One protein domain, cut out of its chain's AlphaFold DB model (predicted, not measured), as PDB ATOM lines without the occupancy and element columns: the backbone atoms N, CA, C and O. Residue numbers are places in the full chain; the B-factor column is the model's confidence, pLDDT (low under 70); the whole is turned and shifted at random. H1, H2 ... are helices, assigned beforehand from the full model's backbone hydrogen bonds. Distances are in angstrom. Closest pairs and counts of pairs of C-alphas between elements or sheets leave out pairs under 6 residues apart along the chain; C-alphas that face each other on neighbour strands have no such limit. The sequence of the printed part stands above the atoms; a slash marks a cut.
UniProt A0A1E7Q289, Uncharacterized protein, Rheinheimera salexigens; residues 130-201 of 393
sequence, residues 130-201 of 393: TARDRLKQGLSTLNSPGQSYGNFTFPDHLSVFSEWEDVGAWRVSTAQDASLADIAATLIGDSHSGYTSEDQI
ATOM      1  N   THR A 130      35.432  23.445  21.628       83.25
ATOM      2  CA  THR A 130      36.229  23.088  22.804       83.25
ATOM      3  C   THR A 130      35.390  22.350  23.852       83.25
ATOM      4  O   THR A 130      35.850  21.351  24.407       83.25
ATOM      5  N   ALA A 131      34.158  22.786  24.139       88.88
ATOM      6  CA  ALA A 131      33.300  22.076  25.086       88.88
ATOM      7  C   ALA A 131      32.889  20.693  24.557       88.88
ATOM      8  O   ALA A 131      32.944  19.710  25.299       88.88
ATOM      9  N   ARG A 132      32.558  20.573  23.266       90.25
ATOM     10  CA  ARG A 132      32.262  19.265  22.652       90.25
ATOM     11  C   ARG A 132      33.469  18.327  22.670       90.25
ATOM     12  O   ARG A 132      33.322  17.158  23.014       90.25
ATOM     13  N   ASP A 133      34.664  18.829  22.386       87.94
ATOM     14  CA  ASP A 133      35.902  18.055  22.462       87.94
ATOM     15  C   ASP A 133      36.232  17.656  23.897       87.94
ATOM     16  O   ASP A 133      36.681  16.533  24.135       87.94
ATOM     17  N   ARG A 134      35.947  18.520  24.879       89.31
ATOM     18  CA  ARG A 134      36.099  18.171  26.292       89.31
ATOM     19  C   ARG A 134      35.127  17.074  26.708       89.31
ATOM     20  O   ARG A 134      35.545  16.131  27.378       89.31
ATOM     21  N   LEU A 135      33.872  17.140  26.256       93.75
ATOM     22  CA  LEU A 135      32.912  16.054  26.442       93.75
ATOM     23  C   LEU A 135      33.427  14.764  25.784       93.75
ATOM     24  O   LEU A 135      33.489  13.735  26.449       93.75
ATOM     25  N   LYS A 136      33.869  14.817  24.522       92.44
ATOM     26  CA  LYS A 136      34.439  13.669  23.794       92.44
ATOM     27  C   LYS A 136      35.616  13.038  24.549       92.44
ATOM     28  O   LYS A 136      35.692  11.815  24.666       92.44
ATOM     29  N   GLN A 137      36.508  13.859  25.112       91.00
ATOM     30  CA  GLN A 137      37.606  13.407  25.973       91.00
ATOM     31  C   GLN A 137      37.088  12.726  27.247       91.00
ATOM     32  O   GLN A 137      37.571  11.650  27.595       91.00
ATOM     33  N   GLY A 138      36.086  13.287  27.923       92.88
ATOM     34  CA  GLY A 138      35.468  12.663  29.095       92.88
ATOM     35  C   GLY A 138      34.798  11.321  28.781       92.88
ATOM     36  O   GLY A 138      35.044  10.330  29.469       92.88
ATOM     37  N   LEU A 139      34.061  11.230  27.668       94.50
ATOM     38  CA  LEU A 139      33.470   9.980  27.166       94.50
ATOM     39  C   LEU A 139      34.527   8.907  26.869       94.50
ATOM     40  O   LEU A 139      34.232   7.713  26.925       94.50
ATOM     41  N   SER A 140      35.771   9.303  26.576       91.44
ATOM     42  CA  SER A 140      36.862   8.353  26.336       91.44
ATOM     43  C   SER A 140      37.259   7.536  27.569       91.44
ATOM     44  O   SER A 140      37.850   6.466  27.425       91.44
ATOM     45  N   THR A 141      36.868   7.991  28.766       91.69
ATOM     46  CA  THR A 141      37.071   7.262  30.027       91.69
ATOM     47  C   THR A 141      36.120   6.074  30.194       91.69
ATOM     48  O   THR A 141      36.370   5.198  31.022       91.69
ATOM     49  N   LEU A 142      35.055   6.020  29.389       93.25
ATOM     50  CA  LEU A 142      34.053   4.963  29.408       93.25
ATOM     51  C   LEU A 142      34.476   3.814  28.483       93.25
ATOM     52  O   LEU A 142      34.833   4.028  27.318       93.25
ATOM     53  N   ASN A 143      34.447   2.592  29.015       90.19
ATOM     54  CA  ASN A 143      34.888   1.385  28.319       90.19
ATOM     55  C   ASN A 143      34.009   0.145  28.570       90.19
ATOM     56  O   ASN A 143      34.255  -0.903  27.976       90.19
ATOM     57  N   SER A 144      33.000   0.243  29.438       91.44
ATOM     58  CA  SER A 144      32.120  -0.870  29.802       91.44
ATOM     59  C   SER A 144      30.654  -0.422  29.881       91.44
ATOM     60  O   SER A 144      30.403   0.679  30.380       91.44
ATOM     61  N   PRO A 145      29.687  -1.264  29.459       93.62
ATOM     62  CA  PRO A 145      28.252  -0.996  29.576       93.62
ATOM     63  C   PRO A 145      27.822  -0.460  30.941       93.62
ATOM     64  O   PRO A 145      28.266  -0.949  31.982       93.62
ATOM     65  N   GLY A 146      26.957   0.555  30.934       91.06
ATOM     66  CA  GLY A 146      26.404   1.165  32.146       91.06
ATOM     67  C   GLY A 146      27.328   2.154  32.867       91.06
ATOM     68  O   GLY A 146      26.864   2.888  33.742       91.06
ATOM     69  N   GLN A 147      28.614   2.244  32.502       95.38
ATOM     70  CA  GLN A 147      29.462   3.345  32.971       95.38
ATOM     71  C   GLN A 147      28.930   4.674  32.436       95.38
ATOM     72  O   GLN A 147      28.461   4.740  31.302       95.38
ATOM     73  N   SER A 148      29.016   5.733  33.242       95.50
ATOM     74  CA  SER A 148      28.504   7.050  32.861       95.50
ATOM     75  C   SER A 148      29.513   8.161  33.122       95.50
ATOM     76  O   SER A 148      30.278   8.105  34.085       95.50
ATOM     77  N   TYR A 149      29.484   9.179  32.267       95.69
ATOM     78  CA  TYR A 149      30.184  10.449  32.433       95.69
ATOM     79  C   TYR A 149      29.141  11.562  32.325       95.69
ATOM     80  O   TYR A 149      28.570  11.782  31.257       95.69
ATOM     81  N   GLY A 150      28.826  12.199  33.457       93.75
ATOM     82  CA  GLY A 150      27.653  13.068  33.562       93.75
ATOM     83  C   GLY A 150      26.369  12.321  33.192       93.75
ATOM     84  O   GLY A 150      26.092  11.254  33.742       93.75
ATOM     85  N   ASN A 151      25.621  12.867  32.233       92.38
ATOM     86  CA  ASN A 151      24.359  12.294  31.743       92.38
ATOM     87  C   ASN A 151      24.540  11.223  30.653       92.38
ATOM     88  O   ASN A 151      23.556  10.665  30.169       92.38
ATOM     89  N   PHE A 152      25.774  10.943  30.232       96.31
ATOM     90  CA  PHE A 152      26.046  10.069  29.097       96.31
ATOM     91  C   PHE A 152      26.469   8.684  29.567       96.31
ATOM     92  O   PHE A 152      27.442   8.553  30.310       96.31
ATOM     93  N   THR A 153      25.770   7.651  29.100       96.00
ATOM     94  CA  THR A 153      26.024   6.253  29.463       96.00
ATOM     95  C   THR A 153      26.634   5.485  28.296       96.00
ATOM     96  O   THR A 153      26.205   5.621  27.150       96.00
ATOM     97  N   PHE A 154      27.635   4.658  28.595       95.81
ATOM     98  CA  PHE A 154      28.255   3.768  27.623       95.81
ATOM     99  C   PHE A 154      27.247   2.709  27.135       95.81
ATOM    100  O   PHE A 154      26.631   2.050  27.981       95.81
ATOM    101  N   PRO A 155      27.066   2.515  25.813       94.56
ATOM    102  CA  PRO A 155      26.009   1.662  25.280       94.56
ATOM    103  C   PRO A 155      26.169   0.180  25.627       94.56
ATOM    104  O   PRO A 155      27.270  -0.362  25.570       94.56
ATOM    105  N   ASP A 156      25.047  -0.508  25.854       94.12
ATOM    106  CA  ASP A 156      25.028  -1.936  26.215       94.12
ATOM    107  C   ASP A 156      25.526  -2.879  25.109       94.12
ATOM    108  O   ASP A 156      25.929  -4.008  25.383       94.12
ATOM    109  N   HIS A 157      25.489  -2.428  23.853       90.12
ATOM    110  CA  HIS A 157      25.960  -3.200  22.702       90.12
ATOM    111  C   HIS A 157      27.462  -3.026  22.431       90.12
ATOM    112  O   HIS A 157      28.007  -3.739  21.589       90.12
ATOM    113  N   LEU A 158      28.126  -2.089  23.117       92.31
ATOM    114  CA  LEU A 158      29.564  -1.861  23.005       92.31
ATOM    115  C   LEU A 158      30.299  -2.453  24.212       92.31
ATOM    116  O   LEU A 158      29.742  -2.624  25.293       92.31
ATOM    117  N   SER A 159      31.583  -2.757  24.052       87.12
ATOM    118  CA  SER A 159      32.447  -3.232  25.137       87.12
ATOM    119  C   SER A 159      33.917  -2.909  24.867       87.12
ATOM    120  O   SER A 159      34.267  -2.441  23.786       87.12
ATOM    121  N   VAL A 160      34.799  -3.249  25.813       81.44
ATOM    122  CA  VAL A 160      36.264  -3.210  25.619       81.44
ATOM    123  C   VAL A 160      36.764  -4.054  24.437       81.44
ATOM    124  O   VAL A 160      37.902  -3.876  24.017       81.44
ATOM    125  N   PHE A 161      35.946  -4.982  23.930       85.25
ATOM    126  CA  PHE A 161      36.265  -5.841  22.788       85.25
ATOM    127  C   PHE A 161      35.600  -5.388  21.483       85.25
ATOM    128  O   PHE A 161      35.781  -6.049  20.465       85.25
ATOM    129  N   SER A 162      34.793  -4.323  21.510       87.62
ATOM    130  CA  SER A 162      34.218  -3.754  20.292       87.62
ATOM    131  C   SER A 162      35.308  -3.169  19.406       87.62
ATOM    132  O   SER A 162      36.349  -2.729  19.903       87.62
ATOM    133  N   GLU A 163      35.039  -3.124  18.101       85.62
ATOM    134  CA  GLU A 163      35.928  -2.442  17.173       85.62
ATOM    135  C   GLU A 163      36.091  -0.985  17.604       85.62
ATOM    136  O   GLU A 163      35.142  -0.280  17.966       85.62
ATOM    137  N   TRP A 164      37.339  -0.540  17.601       82.56
ATOM    138  CA  TRP A 164      37.715   0.798  18.027       82.56
ATOM    139  C   TRP A 164      37.022   1.884  17.181       82.56
ATOM    140  O   TRP A 164      36.724   2.960  17.702       82.56
ATOM    141  N   GLU A 165      36.707   1.576  15.915       81.81
ATOM    142  CA  GLU A 165      35.916   2.417  15.012       81.81
ATOM    143  C   GLU A 165      34.488   2.638  15.530       81.81
ATOM    144  O   GLU A 165      34.017   3.774  15.534       81.81
ATOM    145  N   ASP A 166      33.812   1.590  16.013       85.94
ATOM    146  CA  ASP A 166      32.433   1.672  16.512       85.94
ATOM    147  C   ASP A 166      32.364   2.499  17.802       85.94
ATOM    148  O   ASP A 166      31.503   3.370  17.967       85.94
ATOM    149  N   VAL A 167      33.322   2.278  18.709       88.00
ATOM    150  CA  VAL A 167      33.445   3.063  19.945       88.00
ATOM    151  C   VAL A 167      33.791   4.522  19.630       88.00
ATOM    152  O   VAL A 167      33.247   5.436  20.253       88.00
ATOM    153  N   GLY A 168      34.677   4.759  18.660       86.44
ATOM    154  CA  GLY A 168      35.025   6.096  18.181       86.44
ATOM    155  C   GLY A 168      33.825   6.825  17.574       86.44
ATOM    156  O   GLY A 168      33.539   7.958  17.960       86.44
ATOM    157  N   ALA A 169      33.077   6.153  16.696       85.31
ATOM    158  CA  ALA A 169      31.878   6.691  16.066       85.31
ATOM    159  C   ALA A 169      30.815   7.076  17.102       85.31
ATOM    160  O   ALA A 169      30.259   8.168  17.013       85.31
ATOM    161  N   TRP A 170      30.589   6.234  18.120       90.31
ATOM    162  CA  TRP A 170      29.678   6.552  19.222       90.31
ATOM    163  C   TRP A 170      30.116   7.795  20.009       90.31
ATOM    164  O   TRP A 170      29.283   8.645  20.323       90.31
ATOM    165  N   ARG A 171      31.410   7.937  20.328       91.06
ATOM    166  CA  ARG A 171      31.921   9.113  21.060       91.06
ATOM    167  C   ARG A 171      31.728  10.398  20.263       91.06
ATOM    168  O   ARG A 171      31.279  11.394  20.825       91.06
ATOM    169  N   VAL A 172      32.057  10.359  18.970       87.81
ATOM    170  CA  VAL A 172      31.900  11.490  18.048       87.81
ATOM    171  C   VAL A 172      30.431  11.882  17.926       87.81
ATOM    172  O   VAL A 172      30.107  13.043  18.156       87.81
ATOM    173  N   SER A 173      29.532  10.933  17.637       89.06
ATOM    174  CA  SER A 173      28.103  11.240  17.498       89.06
ATOM    175  C   SER A 173      27.497  11.737  18.807       89.06
ATOM    176  O   SER A 173      26.837  12.767  18.822       89.06
ATOM    177  N   THR A 174      27.806  11.091  19.934       92.56
ATOM    178  CA  THR A 174      27.302  11.503  21.253       92.56
ATOM    179  C   THR A 174      27.746  12.922  21.601       92.56
ATOM    180  O   THR A 174      26.925  13.735  22.016       92.56
ATOM    181  N   ALA A 175      29.027  13.252  21.409       92.31
ATOM    182  CA  ALA A 175      29.532  14.593  21.683       92.31
ATOM    183  C   ALA A 175      28.996  15.646  20.699       92.31
ATOM    184  O   ALA A 175      28.826  16.803  21.083       92.31
ATOM    185  N   GLN A 176      28.724  15.269  19.447       88.94
ATOM    186  CA  GLN A 176      28.179  16.149  18.411       88.94
ATOM    187  C   GLN A 176      26.683  16.441  18.603       88.94
ATOM    188  O   GLN A 176      26.259  17.580  18.404       88.94
ATOM    189  N   ASP A 177      25.905  15.441  19.013       90.38
ATOM    190  CA  ASP A 177      24.445  15.519  19.139       90.38
ATOM    191  C   ASP A 177      23.997  15.991  20.528       90.38
ATOM    192  O   ASP A 177      22.851  16.399  20.716       90.38
ATOM    193  N   ALA A 178      24.906  15.971  21.510       93.94
ATOM    194  CA  ALA A 178      24.632  16.442  22.857       93.94
ATOM    195  C   ALA A 178      24.116  17.890  22.867       93.94
ATOM    196  O   ALA A 178      24.673  18.789  22.213       93.94
ATOM    197  N   SER A 179      23.058  18.103  23.651       94.38
ATOM    198  CA  SER A 179      22.469  19.419  23.870       94.38
ATOM    199  C   SER A 179      23.401  20.301  24.704       94.38
ATOM    200  O   SER A 179      24.226  19.805  25.475       94.38
ATOM    201  N   LEU A 180      23.244  21.623  24.593       94.00
ATOM    202  CA  LEU A 180      23.963  22.563  25.455       94.00
ATOM    203  C   LEU A 180      23.736  22.254  26.943       94.00
ATOM    204  O   LEU A 180      24.693  22.254  27.706       94.00
ATOM    205  N   ALA A 181      22.497  21.943  27.335       95.31
ATOM    206  CA  ALA A 181      22.154  21.647  28.724       95.31
ATOM    207  C   ALA A 181      22.874  20.391  29.242       95.31
ATOM    208  O   ALA A 181      23.393  20.400  30.357       95.31
ATOM    209  N   ASP A 182      22.964  19.332  28.431       95.69
ATOM    210  CA  ASP A 182      23.660  18.099  28.825       95.69
ATOM    211  C   ASP A 182      25.175  18.290  28.907       95.69
ATOM    212  O   ASP A 182      25.820  17.788  29.835       95.69
ATOM    213  N   ILE A 183      25.747  19.043  27.959       95.06
ATOM    214  CA  ILE A 183      27.169  19.402  27.974       95.06
ATOM    215  C   ILE A 183      27.470  20.261  29.200       95.06
ATOM    216  O   ILE A 183      28.410  19.959  29.929       95.06
ATOM    217  N   ALA A 184      26.659  21.284  29.467       94.50
ATOM    218  CA  ALA A 184      26.835  22.164  30.613       94.50
ATOM    219  C   ALA A 184      26.722  21.406  31.936       94.50
ATOM    220  O   ALA A 184      27.634  21.489  32.755       94.50
ATOM    221  N   ALA A 185      25.675  20.598  32.121       95.56
ATOM    222  CA  ALA A 185      25.508  19.784  33.323       95.56
ATOM    223  C   ALA A 185      26.701  18.842  33.557       95.56
ATOM    224  O   ALA A 185      27.169  18.699  34.688       95.56
ATOM    225  N   THR A 186      27.219  18.235  32.487       95.88
ATOM    226  CA  THR A 186      28.347  17.299  32.562       95.88
ATOM    227  C   THR A 186      29.666  18.014  32.844       95.88
ATOM    228  O   THR A 186      30.382  17.636  33.770       95.88
ATOM    229  N   LEU A 187      29.997  19.052  32.075       93.25
ATOM    230  CA  LEU A 187      31.291  19.720  32.176       93.25
ATOM    231  C   LEU A 187      31.391  20.592  33.425       93.25
ATOM    232  O   LEU A 187      32.415  20.540  34.092       93.25
ATOM    233  N   ILE A 188      30.348  21.331  33.804       92.88
ATOM    234  CA  ILE A 188      30.368  22.139  35.040       92.88
ATOM    235  C   ILE A 188      30.487  21.232  36.277       92.88
ATOM    236  O   ILE A 188      31.114  21.604  37.267       92.88
ATOM    237  N   GLY A 189      29.916  20.023  36.219       91.31
ATOM    238  CA  GLY A 189      30.062  19.012  37.268       91.31
ATOM    239  C   GLY A 189      31.448  18.356  37.334       91.31
ATOM    240  O   GLY A 189      31.798  17.780  38.365       91.31
ATOM    241  N   ASP A 190      32.249  18.439  36.269       90.25
ATOM    242  CA  ASP A 190      33.607  17.896  36.220       90.25
ATOM    243  C   ASP A 190      34.628  18.940  36.689       90.25
ATOM    244  O   ASP A 190      34.955  19.893  35.981       90.25
ATOM    245  N   SER A 191      35.208  18.712  37.871       86.31
ATOM    246  CA  SER A 191      36.215  19.595  38.477       86.31
ATOM    247  C   SER A 191      37.468  19.809  37.622       86.31
ATOM    248  O   SER A 191      38.244  20.721  37.900       86.31
ATOM    249  N   HIS A 192      37.702  18.971  36.609       84.88
ATOM    250  CA  HIS A 192      38.836  19.089  35.697       84.88
ATOM    251  C   HIS A 192      38.477  19.801  34.391       84.88
ATOM    252  O   HIS A 192      39.369  20.025  33.574       84.88
ATOM    253  N   SER A 193      37.208  20.125  34.133       85.06
ATOM    254  CA  SER A 193      36.792  20.737  32.866       85.06
ATOM    255  C   SER A 193      37.211  22.206  32.751       85.06
ATOM    256  O   SER A 193      37.500  22.667  31.652       85.06
ATOM    257  N   GLY A 194      37.261  22.918  33.882       81.69
ATOM    258  CA  GLY A 194      37.515  24.358  33.948       81.69
ATOM    259  C   GLY A 194      36.290  25.241  33.679       81.69
ATOM    260  O   GLY A 194      36.403  26.454  33.840       81.69
ATOM    261  N   TYR A 195      35.140  24.661  33.319       85.44
ATOM    262  CA  TYR A 195      33.896  25.396  33.089       85.44
ATOM    263  C   TYR A 195      33.144  25.643  34.395       85.44
ATOM    264  O   TYR A 195      32.974  24.736  35.207       85.44
ATOM    265  N   THR A 196      32.644  26.862  34.577       86.62
ATOM    266  CA  THR A 196      31.884  27.263  35.772       86.62
ATOM    267  C   THR A 196      30.469  27.745  35.464       86.62
ATOM    268  O   THR A 196      29.676  27.915  36.388       86.62
ATOM    269  N   SER A 197      30.138  27.986  34.194       88.12
ATOM    270  CA  SER A 197      28.801  28.409  33.766       88.12
ATOM    271  C   SER A 197      28.462  27.903  32.365       88.12
ATOM    272  O   SER A 197      29.345  27.575  31.574       88.12
ATOM    273  N   GLU A 198      27.165  27.854  32.053       90.56
ATOM    274  CA  GLU A 198      26.674  27.519  30.710       90.56
ATOM    275  C   GLU A 198      27.070  28.587  29.678       90.56
ATOM    276  O   GLU A 198      27.335  28.249  28.528       90.56
ATOM    277  N   ASP A 199      27.189  29.854  30.087       86.69
ATOM    278  CA  ASP A 199      27.566  30.962  29.195       86.69
ATOM    279  C   ASP A 199      28.979  30.801  28.624       86.69
ATOM    280  O   ASP A 199      29.214  31.130  27.468       86.69
ATOM    281  N   GLN A 200      29.903  30.194  29.376       82.94
ATOM    282  CA  GLN A 200      31.224  29.836  28.848       82.94
ATOM    283  C   GLN A 200      31.138  28.741  27.773       82.94
ATOM    284  O   GLN A 200      32.028  28.602  26.949       82.94
ATOM    285  N   ILE A 201      30.092  27.919  27.771       87.94
ATOM    286  CA  ILE A 201      29.940  26.800  26.833       87.94
ATOM    287  C   ILE A 201      29.155  27.239  25.589       87.94
ATOM    288  O   ILE A 201      29.367  26.703  24.495       87.94
TER     289      ILE A 201
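AT A GLANCE: This is residues 130 to 201 of the 393 residues of an uncharacterized protein of Rheinheimera salexigens (UniProt A0A1E7Q289). A short rod of three helices: H1 and H2 make a slanting hairpin, and H3 packs on H1 at a steep angle. The long link, residues 140 to 163, runs from H1 toward one end of the rod, folds back toward its middle, turns round at the short antiparallel pairing of residues 148 to 149 with 152 to 153, and runs out again to the beginning of H2, while the tail, residues 190 to 201, lies at the other end, by H3. The printed part has 72 residues, under half in the named helices H1, H2 and H3, with no named strand; it is all helix and compact, with a radius of gyration of the C-alphas of 12.1 A and spans of 37 by 18 by 16 A.

HOW THE PARTS SIT: H1, residues 130 to 139, touches H2, residues 164 to 177, with residues 171 to 176 of H2 alone; the closest C-alphas, of Lys 136 and Ala 175, are 5.4 A apart. This hairpin runs opposite ways at a steep tilt of 43 degrees. H1 also touches H3, residues 180 to 189, the same way at a steep tilt of 66 degrees; the closest C-alphas, of Leu 135 and Ile 183, are 6.8 A apart. H2 and H3 are only just apart, at 8.3 A. In each helix every O i to N i+4 pair is within hydrogen-bond range.

IN THESE COORDINATES: H1 begins at C-alpha 130 (36.229, 23.088, 22.804); H2, 19.9 A long, begins at C-alpha 164 (37.715, 0.798, 18.027); H3 ends at C-alpha 189 (30.062, 19.012, 37.268).

THE WHOLE: The printed part has no cut, and no printed residue is under 70 in pLDDT. The link from H1 to H2 is long; residues 148 to 149 and 152 to 153 in it pair antiparallel.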